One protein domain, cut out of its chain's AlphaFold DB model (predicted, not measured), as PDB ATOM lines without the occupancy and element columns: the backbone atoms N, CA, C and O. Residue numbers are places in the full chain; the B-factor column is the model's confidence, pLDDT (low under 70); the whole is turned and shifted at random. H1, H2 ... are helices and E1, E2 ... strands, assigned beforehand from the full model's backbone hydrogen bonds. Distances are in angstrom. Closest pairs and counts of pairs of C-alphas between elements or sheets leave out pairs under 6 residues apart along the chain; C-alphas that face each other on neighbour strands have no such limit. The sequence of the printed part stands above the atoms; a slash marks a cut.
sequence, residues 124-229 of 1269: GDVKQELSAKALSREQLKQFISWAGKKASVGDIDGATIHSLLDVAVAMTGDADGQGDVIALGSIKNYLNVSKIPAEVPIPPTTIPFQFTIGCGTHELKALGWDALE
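AT A GLANCE: This is residues 124 to 229 of the 1269 residues of an uncharacterized protein of Glarea lozoyensis (strain ATCC 74030 / MF5533) (UniProt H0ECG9). A small hairpin of two short strands, E1 and E2, lies beside the first residues of a long helix, H2, which folds back into the shorter H3 as a helical hairpin. H1 packs on H3, H4 crosses the later part of H2, and a long stretch with no named element, residues 184 to 216, loops out at the far end of the longest axis from H1. The printed part has 106 residues with four named helices and two named strands, in the order H1, H2, H3, E1, E2, H4; the sheet, E1 - E2, is antiparallel. The class is mostly helix, though under half of the residues, 46 of 106, are in named elements. The whole is compact, with a radius of gyration of the C-alphas of 13.3 A and spans of 39 by 34 by 20 A.

IN THESE COORDINATES: Begin with the sheet: find C-alpha 169 at (-37.395, 39.890, 21.806), where E1, residues 169 to 171, begins and runs 7.2 A. E2, residues 181 to 183, runs 6.4 A. Look next at C-alpha 137, at (-34.171, 38.194, 31.928); from there H2, residues 137 to 153, runs 24.6 A. H3 covers residues 158 to 165 and 10.4 A, and H1 covers residues 124 to 132 and 12.6 A. H4, residues 217 to 222, runs 8.6 A and ends with C-alpha 222 at (-28.176, 23.820, 17.670).

HOW THE PARTS SIT: E1 and E2 form a hairpin, antiparallel at 158 degrees between their directions; look for N 170 and O 182, 2.9 A apart, and N 182 and O 170, also 2.9 A apart, both within hydrogen-bond range. The closest C-alphas of H2 and E1 are those of Arg 137 and Met 171, 6.5 A apart. Farther along H2, its residues 147 to 151 alone touch H3, and only just, with 3 pairs of C-alphas within 8 A; the closest are those of Ala 151 and Gly 158, 6.8 A apart. This helical hairpin has a shallow tilt of 4 degrees, opposite ways. H1 and H3 only just touch, also with 3 such pairs, the closest C-alphas being those of Lys 127 and Leu 164, 5.8 A apart; their tilt is a shallow 28 degrees, the same way. H1 and H2 are apart. H4 touches H2 at the latter's residues 145 to 152 alone, about perpendicular at 77 degrees, with the C-alphas of Gly 148 and Glu 219 closest at 4.2 A. In H1, H3 and H4 every O i to N i+4 pair is within hydrogen-bond range; in H2 12 of 13 are.

THE WHOLE: The two C-alphas farthest apart are those of Asp 125 and Val 200, 39.0 A. The printed part has no cut. The link from E2 to H4, 33 residues, is long. The mean pLDDT of the printed part is 85.8, and residues 173 to 179, in the link from E1 to E2, are under 70.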
ATOM      1  N   GLY A 124     -46.482  26.209  16.859       83.75
ATOM      2  CA  GLY A 124     -47.242  27.372  16.396       83.75
ATOM      3  C   GLY A 124     -47.891  28.156  17.541       83.75
ATOM      4  O   GLY A 124     -47.826  29.383  17.540       83.75
ATOM      5  N   ASP A 125     -48.435  27.460  18.547       84.81
ATOM      6  CA  ASP A 125     -48.994  28.091  19.751       84.81
ATOM      7  C   ASP A 125     -47.886  28.809  20.554       84.81
ATOM      8  O   ASP A 125     -48.063  29.951  20.981       84.81
ATOM      9  N   VAL A 126     -46.704  28.186  20.686       86.69
ATOM     10  CA  VAL A 126     -45.521  28.790  21.337       86.69
ATOM     11  C   VAL A 126     -45.022  30.021  20.570       86.69
ATOM     12  O   VAL A 126     -44.773  31.065  21.173       86.69
ATOM     13  N   LYS A 127     -44.919  29.941  19.236       87.50
ATOM     14  CA  LYS A 127     -44.518  31.076  18.386       87.50
ATOM     15  C   LYS A 127     -45.479  32.259  18.526       87.50
ATOM     16  O   LYS A 127     -45.031  33.405  18.543       87.50
ATOM     17  N   GLN A 128     -46.784  31.993  18.627       85.81
ATOM     18  CA  GLN A 128     -47.788  33.037  18.816       85.81
ATOM     19  C   GLN A 128     -47.591  33.768  20.153       85.81
ATOM     20  O   GLN A 128     -47.566  34.999  20.155       85.81
ATOM     21  N   GLU A 129     -47.373  33.047  21.257       85.62
ATOM     22  CA  GLU A 129     -47.108  33.657  22.570       85.62
ATOM     23  C   GLU A 129     -45.820  34.503  22.567       85.62
ATOM     24  O   GLU A 129     -45.843  35.660  22.990       85.62
ATOM     25  N   LEU A 130     -44.716  33.974  22.019       86.31
ATOM     26  CA  LEU A 130     -43.436  34.697  21.922       86.31
ATOM     27  C   LEU A 130     -43.551  36.001  21.116       86.31
ATOM     28  O   LEU A 130     -42.853  36.968  21.407       86.31
ATOM     29  N   SER A 131     -44.448  36.047  20.125       84.62
ATOM     30  CA  SER A 131     -44.735  37.267  19.358       84.62
ATOM     31  C   SER A 131     -45.649  38.268  20.083       84.62
ATOM     32  O   SER A 131     -45.746  39.420  19.659       84.62
ATOM     33  N   ALA A 132     -46.326  37.851  21.160       82.62
ATOM     34  CA  ALA A 132     -47.303  38.661  21.887       82.62
ATOM     35  C   ALA A 132     -46.708  39.416  23.092       82.62
ATOM     36  O   ALA A 132     -47.248  40.455  23.479       82.62
ATOM     37  N   LYS A 133     -45.610  38.926  23.689       83.00
ATOM     38  CA  LYS A 133     -44.929  39.583  24.818       83.00
ATOM     39  C   LYS A 133     -43.412  39.372  24.767       83.00
ATOM     40  O   LYS A 133     -42.944  38.253  24.605       83.00
ATOM     41  N   ALA A 134     -42.648  40.443  24.996       84.31
ATOM     42  CA  ALA A 134     -41.201  40.356  25.189       84.31
ATOM     43  C   ALA A 134     -40.834  39.569  26.465       84.31
ATOM     44  O   ALA A 134     -41.516  39.661  27.490       84.31
ATOM     45  N   LEU A 135     -39.730  38.823  26.396       87.31
ATOM     46  CA  LEU A 135     -39.223  37.972  27.474       87.31
ATOM     47  C   LEU A 135     -38.464  38.791  28.531       87.31
ATOM     48  O   LEU A 135     -37.643  39.654  28.195       87.31
ATOM     49  N   SER A 136     -38.679  38.470  29.808       86.31
ATOM     50  CA  SER A 136     -37.823  38.949  30.903       86.31
ATOM     51  C   SER A 136     -36.451  38.258  30.909       86.31
ATOM     52  O   SER A 136     -36.244  37.241  30.243       86.31
ATOM     53  N   ARG A 137     -35.515  38.766  31.722       83.56
ATOM     54  CA  ARG A 137     -34.171  38.194  31.928       83.56
ATOM     55  C   ARG A 137     -34.187  36.701  32.297       83.56
ATOM     56  O   ARG A 137     -33.319  35.950  31.848       83.56
ATOM     57  N   GLU A 138     -35.171  36.258  33.075       84.56
ATOM     58  CA  GLU A 138     -35.332  34.864  33.509       84.56
ATOM     59  C   GLU A 138     -36.030  34.019  32.443       84.56
ATOM     60  O   GLU A 138     -35.556  32.924  32.130       84.56
ATOM     61  N   GLN A 139     -37.094  34.547  31.830       87.31
ATOM     62  CA  GLN A 139     -37.797  33.877  30.732       87.31
ATOM     63  C   GLN A 139     -36.875  33.669  29.522       87.31
ATOM     64  O   GLN A 139     -36.918  32.617  28.897       87.31
ATOM     65  N   LEU A 140     -35.975  34.618  29.241       89.44
ATOM     66  CA  LEU A 140     -34.948  34.517  28.205       89.44
ATOM     67  C   LEU A 140     -33.995  33.336  28.443       89.44
ATOM     68  O   LEU A 140     -33.749  32.556  27.526       89.44
ATOM     69  N   LYS A 141     -33.474  33.171  29.668       88.75
ATOM     70  CA  LYS A 141     -32.587  32.042  30.020       88.75
ATOM     71  C   LYS A 141     -33.310  30.703  29.866       88.75
ATOM     72  O   LYS A 141     -32.740  29.747  29.339       88.75
ATOM     73  N   GLN A 142     -34.567  30.637  30.311       88.62
ATOM     74  CA  GLN A 142     -35.386  29.429  30.201       88.62
ATOM     75  C   GLN A 142     -35.727  29.110  28.741       88.62
ATOM     76  O   GLN A 142     -35.550  27.967  28.330       88.62
ATOM     77  N   PHE A 143     -36.100  30.109  27.939       91.12
ATOM     78  CA  PHE A 143     -36.360  29.960  26.507       91.12
ATOM     79  C   PHE A 143     -35.112  29.514  25.729       91.12
ATOM     80  O   PHE A 143     -35.200  28.554  24.970       91.12
ATOM     81  N   ILE A 144     -33.941  30.127  25.956       91.31
ATOM     82  CA  ILE A 144     -32.676  29.710  25.318       91.31
ATOM     83  C   ILE A 144     -32.334  28.260  25.693       91.31
ATOM     84  O   ILE A 144     -31.976  27.474  24.815       91.31
ATOM     85  N   SER A 145     -32.479  27.874  26.967       89.69
ATOM     86  CA  SER A 145     -32.193  26.499  27.394       89.69
ATOM     87  C   SER A 145     -33.209  25.490  26.849       89.69
ATOM     88  O   SER A 145     -32.816  24.408  26.421       89.69
ATOM     89  N   TRP A 146     -34.501  25.833  26.815       90.06
ATOM     90  CA  TRP A 146     -35.553  24.996  26.233       90.06
ATOM     91  C   TRP A 146     -35.352  24.811  24.726       90.06
ATOM     92  O   TRP A 146     -35.252  23.678  24.256       90.06
ATOM     93  N   ALA A 147     -35.201  25.909  23.983       90.06
ATOM     94  CA  ALA A 147     -34.999  25.879  22.540       90.06
ATOM     95  C   ALA A 147     -33.700  25.140  22.182       90.06
ATOM     96  O   ALA A 147     -33.718  24.284  21.304       90.06
ATOM     97  N   GLY A 148     -32.598  25.379  22.904       89.62
ATOM     98  CA  GLY A 148     -31.325  24.680  22.697       89.62
ATOM     99  C   GLY A 148     -31.387  23.176  23.007       89.62
ATOM    100  O   GLY A 148     -30.768  22.368  22.309       89.62
ATOM    101  N   LYS A 149     -32.184  22.764  24.001       89.06
ATOM    102  CA  LYS A 149     -32.468  21.344  24.281       89.06
ATOM    103  C   LYS A 149     -33.309  20.711  23.181       89.06
ATOM    104  O   LYS A 149     -32.892  19.702  22.621       89.06
ATOM    105  N   LYS A 150     -34.423  21.333  22.796       88.38
ATOM    106  CA  LYS A 150     -35.279  20.855  21.697       88.38
ATOM    107  C   LYS A 150     -34.523  20.754  20.368       88.38
ATOM    108  O   LYS A 150     -34.652  19.748  19.677       88.38
ATOM    109  N   ALA A 151     -33.654  21.724  20.081       88.94
ATOM    110  CA  ALA A 151     -32.728  21.695  18.954       88.94
ATOM    111  C   ALA A 151     -31.761  20.501  19.016       88.94
ATOM    112  O   ALA A 151     -31.566  19.794  18.032       88.94
ATOM    113  N   SER A 152     -31.138  20.281  20.179       88.31
ATOM    114  CA  SER A 152     -30.100  19.256  20.347       88.31
ATOM    115  C   SER A 152     -30.618  17.818  20.389       88.31
ATOM    116  O   SER A 152     -29.859  16.912  20.048       88.31
ATOM    117  N   VAL A 153     -31.877  17.611  20.781       87.12
ATOM    118  CA  VAL A 153     -32.562  16.306  20.725       87.12
ATOM    119  C   VAL A 153     -33.119  16.024  19.323       87.12
ATOM    120  O   VAL A 153     -33.195  14.866  18.920       87.12
ATOM    121  N   GLY A 154     -33.456  17.070  18.559       82.75
ATOM    122  CA  GLY A 154     -34.104  16.962  17.248       82.75
ATOM    123  C   GLY A 154     -35.635  17.026  17.296       82.75
ATOM    124  O   GLY A 154     -36.276  16.813  16.272       82.75
ATOM    125  N   ASP A 155     -36.218  17.356  18.457       82.31
ATOM    126  CA  ASP A 155     -37.663  17.566  18.648       82.31
ATOM    127  C   ASP A 155     -38.212  18.719  17.786       82.31
ATOM    128  O   ASP A 155     -39.397  18.746  17.454       82.31
ATOM    129  N   ILE A 156     -37.366  19.704  17.463       84.81
ATOM    130  CA  ILE A 156     -37.699  20.858  16.622       84.81
ATOM    131  C   ILE A 156     -36.559  21.077  15.620       84.81
ATOM    132  O   ILE A 156     -35.388  21.106  15.997       84.81
ATOM    133  N   ASP A 157     -36.901  21.251  14.343       85.38
ATOM    134  CA  ASP A 157     -35.934  21.492  13.275       85.38
ATOM    135  C   ASP A 157     -35.391  22.936  13.279       85.38
ATOM    136  O   ASP A 157     -36.053  23.883  13.715       85.38
ATOM    137  N   GLY A 158     -34.189  23.126  12.730       83.19
ATOM    138  CA  GLY A 158     -33.504  24.421  12.746       83.19
ATOM    139  C   GLY A 158     -34.273  25.572  12.080       83.19
ATOM    140  O   GLY A 158     -34.162  26.707  12.543       83.19
ATOM    141  N   ALA A 159     -35.088  25.322  11.047       85.81
ATOM    142  CA  ALA A 159     -35.863  26.387  10.404       85.81
ATOM    143  C   ALA A 159     -37.013  26.859  11.306       85.81
ATOM    144  O   ALA A 159     -37.249  28.064  11.435       85.81
ATOM    145  N   THR A 160     -37.673  25.930  12.002       87.50
ATOM    146  CA  THR A 160     -38.665  26.269  13.029       87.50
ATOM    147  C   THR A 160     -38.023  27.001  14.213       87.50
ATOM    148  O   THR A 160     -38.606  27.967  14.705       87.50
ATOM    149  N   ILE A 161     -36.807  26.633  14.632       88.31
ATOM    150  CA  ILE A 161     -36.093  27.321  15.725       88.31
ATOM    151  C   ILE A 161     -35.672  28.740  15.344       88.31
ATOM    152  O   ILE A 161     -35.929  29.661  16.119       88.31
ATOM    153  N   HIS A 162     -35.121  28.961  14.148       87.25
ATOM    154  CA  HIS A 162     -34.889  30.322  13.653       87.25
ATOM    155  C   HIS A 162     -36.198  31.126  13.637       87.25
ATOM    156  O   HIS A 162     -36.243  32.229  14.175       87.25
ATOM    157  N   SER A 163     -37.303  30.522  13.191       89.44
ATOM    158  CA  SER A 163     -38.628  31.149  13.235       89.44
ATOM    159  C   SER A 163     -39.187  31.418  14.654       89.44
ATOM    160  O   SER A 163     -40.203  32.117  14.755       89.44
ATOM    161  N   LEU A 164     -38.595  30.874  15.722       90.25
ATOM    162  CA  LEU A 164     -38.896  31.230  17.116       90.25
ATOM    163  C   LEU A 164     -37.957  32.343  17.615       90.25
ATOM    164  O   LEU A 164     -38.413  33.280  18.264       90.25
ATOM    165  N   LEU A 165     -36.666  32.279  17.271       91.25
ATOM    166  CA  LEU A 165     -35.672  33.310  17.603       91.25
ATOM    167  C   LEU A 165     -35.962  34.652  16.905       91.25
ATOM    168  O   LEU A 165     -35.732  35.706  17.495       91.25
ATOM    169  N   ASP A 166     -36.510  34.629  15.688       88.94
ATOM    170  CA  ASP A 166     -36.877  35.827  14.919       88.94
ATOM    171  C   ASP A 166     -38.028  36.628  15.549       88.94
ATOM    172  O   ASP A 166     -38.075  37.849  15.403       88.94
ATOM    173  N   VAL A 167     -38.956  35.964  16.254       89.19
ATOM    174  CA  VAL A 167     -40.064  36.639  16.963       89.19
ATOM    175  C   VAL A 167     -39.729  36.968  18.418       89.19
ATOM    176  O   VAL A 167     -40.370  37.834  19.008       89.19
ATOM    177  N   ALA A 168     -38.730  36.302  19.003       89.56
ATOM    178  CA  ALA A 168     -38.386  36.451  20.408       89.56
ATOM    179  C   ALA A 168     -37.492  37.683  20.659       89.56
ATOM    180  O   ALA A 168     -36.305  37.727  20.314       89.56
ATOM    181  N   VAL A 169     -38.074  38.679  21.326       87.94
ATOM    182  CA  VAL A 169     -37.395  39.890  21.806       87.94
ATOM    183  C   VAL A 169     -37.321  39.851  23.331       87.94
ATOM    184  O   VAL A 169     -38.276  39.437  23.987       87.94
ATOM    185  N   ALA A 170     -36.202  40.292  23.903       86.12
ATOM    186  CA  ALA A 170     -35.985  40.306  25.346       86.12
ATOM    187  C   ALA A 170     -35.385  41.627  25.846       86.12
ATOM    188  O   ALA A 170     -34.601  42.276  25.147       86.12
ATOM    189  N   MET A 171     -35.727  41.986  27.084       81.62
ATOM    190  CA  MET A 171     -35.169  43.142  27.794       81.62
ATOM    191  C   MET A 171     -34.036  42.694  28.724       81.62
ATOM    192  O   MET A 171     -34.127  41.648  29.367       81.62
ATOM    193  N   THR A 172     -32.959  43.479  28.805       71.81
ATOM    194  CA  THR A 172     -31.767  43.114  29.598       71.81
ATOM    195  C   THR A 172     -31.757  43.638  31.037       71.81
ATOM    196  O   THR A 172     -30.929  43.178  31.824       71.81
ATOM    197  N   GLY A 173     -32.646  44.575  31.389       66.38
ATOM    198  CA  GLY A 173     -32.775  45.120  32.741       66.38
ATOM    199  C   GLY A 173     -33.671  44.284  33.660       66.38
ATOM    200  O   GLY A 173     -34.487  43.485  33.210       66.38
ATOM    201  N   ASP A 174     -33.534  44.509  34.967       59.47
ATOM    202  CA  ASP A 174     -34.234  43.758  36.023       59.47
ATOM    203  C   ASP A 174     -35.654  44.290  36.343       59.47
ATOM    204  O   ASP A 174     -36.250  43.920  37.352       59.47
ATOM    205  N   ALA A 175     -36.205  45.171  35.498       56.03
ATOM    206  CA  ALA A 175     -37.546  45.744  35.634       56.03
ATOM    207  C   ALA A 175     -38.201  45.972  34.260       56.03
ATOM    208  O   ALA A 175     -37.520  46.346  33.299       56.03
ATOM    209  N   ASP A 176     -39.525  45.786  34.178       55.34
ATOM    210  CA  ASP A 176     -40.303  45.947  32.942       55.34
ATOM    211  C   ASP A 176     -40.077  47.337  32.314       55.34
ATOM    212  O   ASP A 176     -40.451  48.368  32.876       55.34
ATOM    213  N   GLY A 177     -39.463  47.358  31.126       56.09
ATOM    214  CA  GLY A 177     -39.202  48.576  30.351       56.09
ATOM    215  C   GLY A 177     -37.819  49.221  30.527       56.09
ATOM    216  O   GLY A 177     -37.608  50.301  29.979       56.09
ATOM    217  N   GLN A 178     -36.869  48.596  31.239       56.47
ATOM    218  CA  GLN A 178     -35.477  49.074  31.322       56.47
ATOM    219  C   GLN A 178     -34.449  48.098  30.717       56.47
ATOM    220  O   GLN A 178     -34.658  46.886  30.661       56.47
ATOM    221  N   GLY A 179     -33.305  48.651  30.299       65.25
ATOM    222  CA  GLY A 179     -32.182  47.931  29.688       65.25
ATOM    223  C   GLY A 179     -32.186  47.937  28.156       65.25
ATOM    224  O   GLY A 179     -33.178  48.292  27.520       65.25
ATOM    225  N   ASP A 180     -31.061  47.527  27.570       71.25
ATOM    226  CA  ASP A 180     -30.918  47.307  26.129       71.25
ATOM    227  C   ASP A 180     -31.855  46.191  25.638       71.25
ATOM    228  O   ASP A 180     -32.138  45.232  26.369       71.25
ATOM    229  N   VAL A 181     -32.296  46.303  24.384       81.69
ATOM    230  CA  VAL A 181     -33.179  45.337  23.714       81.69
ATOM    231  C   VAL A 181     -32.342  44.302  22.962       81.69
ATOM    232  O   VAL A 181     -31.569  44.659  22.072       81.69
ATOM    233  N   ILE A 182     -32.531  43.014  23.260       85.62
ATOM    234  CA  ILE A 182     -31.949  41.908  22.487       85.62
ATOM    235  C   ILE A 182     -33.029  41.313  21.580       85.62
ATOM    236  O   ILE A 182     -33.977  40.688  22.052       85.62
ATOM    237  N   ALA A 183     -32.860  41.472  20.267       90.06
ATOM    238  CA  ALA A 183     -33.620  40.735  19.258       90.06
ATOM    239  C   ALA A 183     -32.866  39.444  18.908       90.06
ATOM    240  O   ALA A 183     -31.772  39.509  18.336       90.06
ATOM    241  N   LEU A 184     -33.408  38.271  19.254       89.62
ATOM    242  CA  LEU A 184     -32.645  37.019  19.184       89.62
ATOM    243  C   LEU A 184     -32.279  36.596  17.752       89.62
ATOM    244  O   LEU A 184     -31.162  36.127  17.547       89.62
ATOM    245  N   GLY A 185     -33.125  36.871  16.754       86.81
ATOM    246  CA  GLY A 185     -32.805  36.672  15.329       86.81
ATOM    247  C   GLY A 185     -31.611  37.496  14.803       86.81
ATOM    248  O   GLY A 185     -31.068  37.205  13.739       86.81
ATOM    249  N   SER A 186     -31.142  38.509  15.548       89.00
ATOM    250  CA  SER A 186     -29.911  39.252  15.210       89.00
ATOM    251  C   SER A 186     -28.626  38.602  15.746       89.00
ATOM    252  O   SER A 186     -27.523  38.935  15.290       89.00
ATOM    253  N   ILE A 187     -28.748  37.662  16.689       92.75
ATOM    254  CA  ILE A 187     -27.622  36.944  17.287       92.75
ATOM    255  C   ILE A 187     -27.130  35.863  16.325       92.75
ATOM    256  O   ILE A 187     -27.898  35.051  15.816       92.75
ATOM    257  N   LYS A 188     -25.813  35.842  16.112       91.31
ATOM    258  CA  LYS A 188     -25.110  34.848  15.282       91.31
ATOM    259  C   LYS A 188     -23.989  34.132  16.030       91.31
ATOM    260  O   LYS A 188     -23.509  33.105  15.566       91.31
ATOM    261  N   ASN A 189     -23.547  34.684  17.162       93.75
ATOM    262  CA  ASN A 189     -22.402  34.184  17.913       93.75
ATOM    263  C   ASN A 189     -22.722  34.049  19.408       93.75
ATOM    264  O   ASN A 189     -23.506  34.827  19.949       93.75
ATOM    265  N   TYR A 190     -22.026  33.149  20.098       93.38
ATOM    266  CA  TYR A 190     -21.923  33.103  21.556       93.38
ATOM    267  C   TYR A 190     -20.483  33.378  22.016       93.38
ATOM    268  O   TYR A 190     -19.506  33.029  21.343       93.38
ATOM    269  N   LEU A 191     -20.332  34.023  23.176       91.56
ATOM    270  CA  LEU A 191     -19.016  34.370  23.712       91.56
ATOM    271  C   LEU A 191     -18.339  33.157  24.368       91.56
ATOM    272  O   LEU A 191     -18.841  32.594  25.339       91.56
ATOM    273  N   ASN A 192     -17.149  32.794  23.884       89.62
ATOM    274  CA  ASN A 192     -16.310  31.776  24.512       89.62
ATOM    275  C   ASN A 192     -15.251  32.419  25.425       89.62
ATOM    276  O   ASN A 192     -14.151  32.757  24.975       89.62
ATOM    277  N   VAL A 193     -15.565  32.495  26.723       87.25
ATOM    278  CA  VAL A 193     -14.726  33.101  27.778       87.25
ATOM    279  C   VAL A 193     -13.314  32.503  27.919       87.25
ATOM    280  O   VAL A 193     -12.428  33.134  28.489       87.25
ATOM    281  N   SER A 194     -13.049  31.313  27.363       83.88
ATOM    282  CA  SER A 194     -11.689  30.743  27.332       83.88
ATOM    283  C   SER A 194     -10.770  31.405  26.288       83.88
ATOM    284  O   SER A 194      -9.545  31.448  26.485       83.88
ATOM    285  N   LYS A 195     -11.359  31.938  25.203       85.44
ATOM    286  CA  LYS A 195     -10.682  32.625  24.088       85.44
ATOM    287  C   LYS A 195     -10.666  34.143  24.266       85.44
ATOM    288  O   LYS A 195      -9.606  34.749  24.135       85.44
ATOM    289  N   ILE A 196     -11.829  34.730  24.546       90.44
ATOM    290  CA  ILE A 196     -12.068  36.177  24.639       90.44
ATOM    291  C   ILE A 196     -12.738  36.431  26.000       90.44
ATOM    292  O   ILE A 196     -13.792  35.842  26.227       90.44
ATOM    293  N   PRO A 197     -12.154  37.238  26.908       89.81
ATOM    294  CA  PRO A 197     -12.733  37.506  28.232       89.81
ATOM    295  C   PRO A 197     -14.135  38.143  28.178       89.81
ATOM    296  O   PRO A 197     -14.561  38.636  27.134       89.81
ATOM    297  N   ALA A 198     -14.858  38.155  29.301       85.38
ATOM    298  CA  ALA A 198     -16.205  38.739  29.378       85.38
ATOM    299  C   ALA A 198     -16.192  40.275  29.526       85.38
ATOM    300  O   ALA A 198     -17.207  40.934  29.315       85.38
ATOM    301  N   GLU A 199     -15.039  40.834  29.891       83.44
ATOM    302  CA  GLU A 199     -14.824  42.230  30.270       83.44
ATOM    303  C   GLU A 199     -14.392  43.115  29.085       83.44
ATOM    304  O   GLU A 199     -14.310  44.337  29.214       83.44
ATOM    305  N   VAL A 200     -14.088  42.512  27.929       88.06
ATOM    306  CA  VAL A 200     -13.692  43.226  26.704       88.06
ATOM    307  C   VAL A 200     -14.898  43.469  25.785       88.06
ATOM    308  O   VAL A 200     -15.816  42.651  25.766       88.06
ATOM    309  N   PRO A 201     -14.909  44.547  24.976       89.12
ATOM    310  CA  PRO A 201     -15.994  44.802  24.029       89.12
ATOM    311  C   PRO A 201     -16.224  43.633  23.057       89.12
ATOM    312  O   PRO A 201     -15.269  43.097  22.484       89.12
ATOM    313  N   ILE A 202     -17.496  43.284  22.835       90.00
ATOM    314  CA  ILE A 202     -17.950  42.237  21.904       90.00
ATOM    315  C   ILE A 202     -18.902  42.812  20.837       90.00
ATOM    316  O   ILE A 202     -19.582  43.803  21.113       90.00
ATOM    317  N   PRO A 203     -18.991  42.212  19.632       90.19
ATOM    318  CA  PRO A 203     -19.936  42.651  18.604       90.19
ATOM    319  C   PRO A 203     -21.399  42.441  19.035       90.19
ATOM    320  O   PRO A 203     -21.692  41.399  19.626       90.19
ATOM    321  N   PRO A 204     -22.345  43.325  18.651       86.50
ATOM    322  CA  PRO A 204     -23.763  43.215  19.027       86.50
ATOM    323  C   PRO A 204     -24.471  41.970  18.463       86.50
ATOM    324  O   PRO A 204     -25.514  41.573  18.961       86.50
ATOM    325  N   THR A 205     -23.883  41.301  17.466       90.81
ATOM    326  CA  THR A 205     -24.326  39.995  16.941       90.81
ATOM    327  C   THR A 205     -23.879  38.803  17.807       90.81
ATOM    328  O   THR A 205     -23.927  37.655  17.352       90.81
ATOM    329  N   THR A 206     -23.413  39.056  19.035       92.31
ATOM    330  CA  THR A 206     -22.944  38.054  20.004       92.31
ATOM    331  C   THR A 206     -23.809  38.107  21.256       92.31
ATOM    332  O   THR A 206     -23.897  39.162  21.883       92.31
ATOM    333  N   ILE A 207     -24.413  36.988  21.668       91.44
ATOM    334  CA  ILE A 207     -25.184  36.954  22.917       91.44
ATOM    335  C   ILE A 207     -24.238  37.164  24.120       91.44
ATOM    336  O   ILE A 207     -23.219  36.467  24.226       91.44
ATOM    337  N   PRO A 208     -24.534  38.105  25.041       89.75
ATOM    338  CA  PRO A 208     -23.744  38.279  26.254       89.75
ATOM    339  C   PRO A 208     -23.744  37.007  27.108       89.75
ATOM    340  O   PRO A 208     -24.799  36.428  27.377       89.75
ATOM    341  N   PHE A 209     -22.561  36.608  27.589       89.06
ATOM    342  CA  PHE A 209     -22.340  35.326  28.272       89.06
ATOM    343  C   PHE A 209     -23.320  35.052  29.430       89.06
ATOM    344  O   PHE A 209     -23.692  33.900  29.649       89.06
ATOM    345  N   GLN A 210     -23.806  36.099  30.113       86.69
ATOM    346  CA  GLN A 210     -24.777  36.006  31.213       86.69
ATOM    347  C   GLN A 210     -26.114  35.322  30.860       86.69
ATOM    348  O   GLN A 210     -26.783  34.814  31.759       86.69
ATOM    349  N   PHE A 211     -26.508  35.295  29.583       88.25
ATOM    350  CA  PHE A 211     -27.736  34.630  29.122       88.25
ATOM    351  C   PHE A 211     -27.502  33.178  28.685       88.25
ATOM    352  O   PHE A 211     -28.450  32.408  28.585       88.25
ATOM    353  N   THR A 212     -26.240  32.795  28.474       89.56
ATOM    354  CA  THR A 212     -25.818  31.438  28.093       89.56
ATOM    355  C   THR A 212     -25.244  30.627  29.261       89.56
ATOM    356  O   THR A 212     -24.790  29.501  29.062       89.56
ATOM    357  N   ILE A 213     -25.236  31.171  30.486       83.75
ATOM    358  CA  ILE A 213     -24.765  30.451  31.681       83.75
ATOM    359  C   ILE A 213     -25.629  29.201  31.889       83.75
ATOM    360  O   ILE A 213     -26.847  29.291  32.006       83.75
ATOM    361  N   GLY A 214     -24.984  28.035  31.950       80.75
ATOM    362  CA  GLY A 214     -25.654  26.741  32.110       80.75
ATOM    363  C   GLY A 214     -26.149  26.098  30.809       80.75
ATOM    364  O   GLY A 214     -26.619  24.966  30.863       80.75
ATOM    365  N   CYS A 215     -26.010  26.764  29.656       87.06
ATOM    366  CA  CYS A 215     -26.279  26.160  28.349       87.06
ATOM    367  C   CYS A 215     -25.038  25.416  27.827       87.06
ATOM    368  O   CYS A 215     -23.908  25.905  27.927       87.06
ATOM    369  N   GLY A 216     -25.236  24.239  27.241       87.88
ATOM    370  CA  GLY A 216     -24.180  23.461  26.598       87.88
ATOM    371  C   GLY A 216     -23.734  24.080  25.270       87.88
ATOM    372  O   GLY A 216     -24.538  24.618  24.514       87.88
ATOM    373  N   THR A 217     -22.456  23.943  24.910       87.81
ATOM    374  CA  THR A 217     -21.952  24.421  23.603       87.81
ATOM    375  C   THR A 217     -22.610  23.721  22.412       87.81
ATOM    376  O   THR A 217     -22.675  24.297  21.332       87.81
ATOM    377  N   HIS A 218     -23.123  22.501  22.604       88.19
ATOM    378  CA  HIS A 218     -23.951  21.801  21.622       88.19
ATOM    379  C   HIS A 218     -25.351  22.429  21.495       88.19
ATOM    380  O   HIS A 218     -25.805  22.664  20.382       88.19
ATOM    381  N   GLU A 219     -25.997  22.770  22.616       91.00
ATOM    382  CA  GLU A 219     -27.308  23.441  22.646       91.00
ATOM    383  C   GLU A 219     -27.242  24.806  21.936       91.00
ATOM    384  O   GLU A 219     -28.059  25.092  21.066       91.00
ATOM    385  N   LEU A 220     -26.213  25.615  22.228       92.00
ATOM    386  CA  LEU A 220     -26.006  26.926  21.595       92.00
ATOM    387  C   LEU A 220     -25.728  26.820  20.086       92.00
ATOM    388  O   LEU A 220     -26.211  27.642  19.312       92.00
ATOM    389  N   LYS A 221     -24.998  25.787  19.648       90.12
ATOM    390  CA  LYS A 221     -24.792  25.517  18.217       90.12
ATOM    391  C   LYS A 221     -26.055  25.035  17.513       90.12
ATOM    392  O   LYS A 221     -26.257  25.366  16.351       90.12
ATOM    393  N   ALA A 222     -26.907  24.290  18.208       88.75
ATOM    394  CA  ALA A 222     -28.176  23.820  17.670       88.75
ATOM    395  C   ALA A 222     -29.212  24.963  17.514       88.75
ATOM    396  O   ALA A 222     -30.097  24.867  16.671       88.75
ATOM    397  N   LEU A 223     -29.034  26.094  18.217       90.62
ATOM    398  CA  LEU A 223     -29.716  27.375  17.937       90.62
ATOM    399  C   LEU A 223     -29.176  28.115  16.689       90.62
ATOM    400  O   LEU A 223     -29.663  29.195  16.354       90.62
ATOM    401  N   GLY A 224     -28.151  27.580  16.018       88.06
ATOM    402  CA  GLY A 224     -27.488  28.225  14.883       88.06
ATOM    403  C   GLY A 224     -26.492  29.327  15.268       88.06
ATOM    404  O   GLY A 224     -26.193  30.183  14.437       88.06
ATOM    405  N   TRP A 225     -25.981  29.337  16.508       93.19
ATOM    406  CA  TRP A 225     -24.962  30.296  16.954       93.19
ATOM    407  C   TRP A 225     -23.559  29.680  16.985       93.19
ATOM    408  O   TRP A 225     -23.328  28.644  17.611       93.19
ATOM    409  N   ASP A 226     -22.590  30.360  16.373       92.56
ATOM    410  CA  ASP A 226     -21.180  29.954  16.380       92.56
ATOM    411  C   ASP A 226     -20.383  30.571  17.541       92.56
ATOM    412  O   ASP A 226     -20.815  31.512  18.201       92.56
ATOM    413  N   ALA A 227     -19.187  30.053  17.823       92.19
ATOM    414  CA  ALA A 227     -18.312  30.673  18.820       92.19
ATOM    415  C   ALA A 227     -17.670  31.949  18.248       92.19
ATOM    416  O   ALA A 227     -17.073  31.900  17.174       92.19
ATOM    417  N   LEU A 228     -17.711  33.070  18.982       93.25
ATOM    418  CA  LEU A 228     -17.024  34.295  18.556       93.25
ATOM    419  C   LEU A 228     -15.506  34.052  18.444       93.25
ATOM    420  O   LEU A 228     -14.821  33.812  19.441       93.25
ATOM    421  N   GLU A 229     -14.979  34.136  17.223       92.62
ATOM    422  CA  GLU A 229     -13.558  33.937  16.936       92.62
ATOM    423  C   GLU A 229     -12.735  35.235  16.969       92.62
ATOM    424  O   GLU A 229     -13.230  36.350  16.788       92.62
TER     425      GLU A 229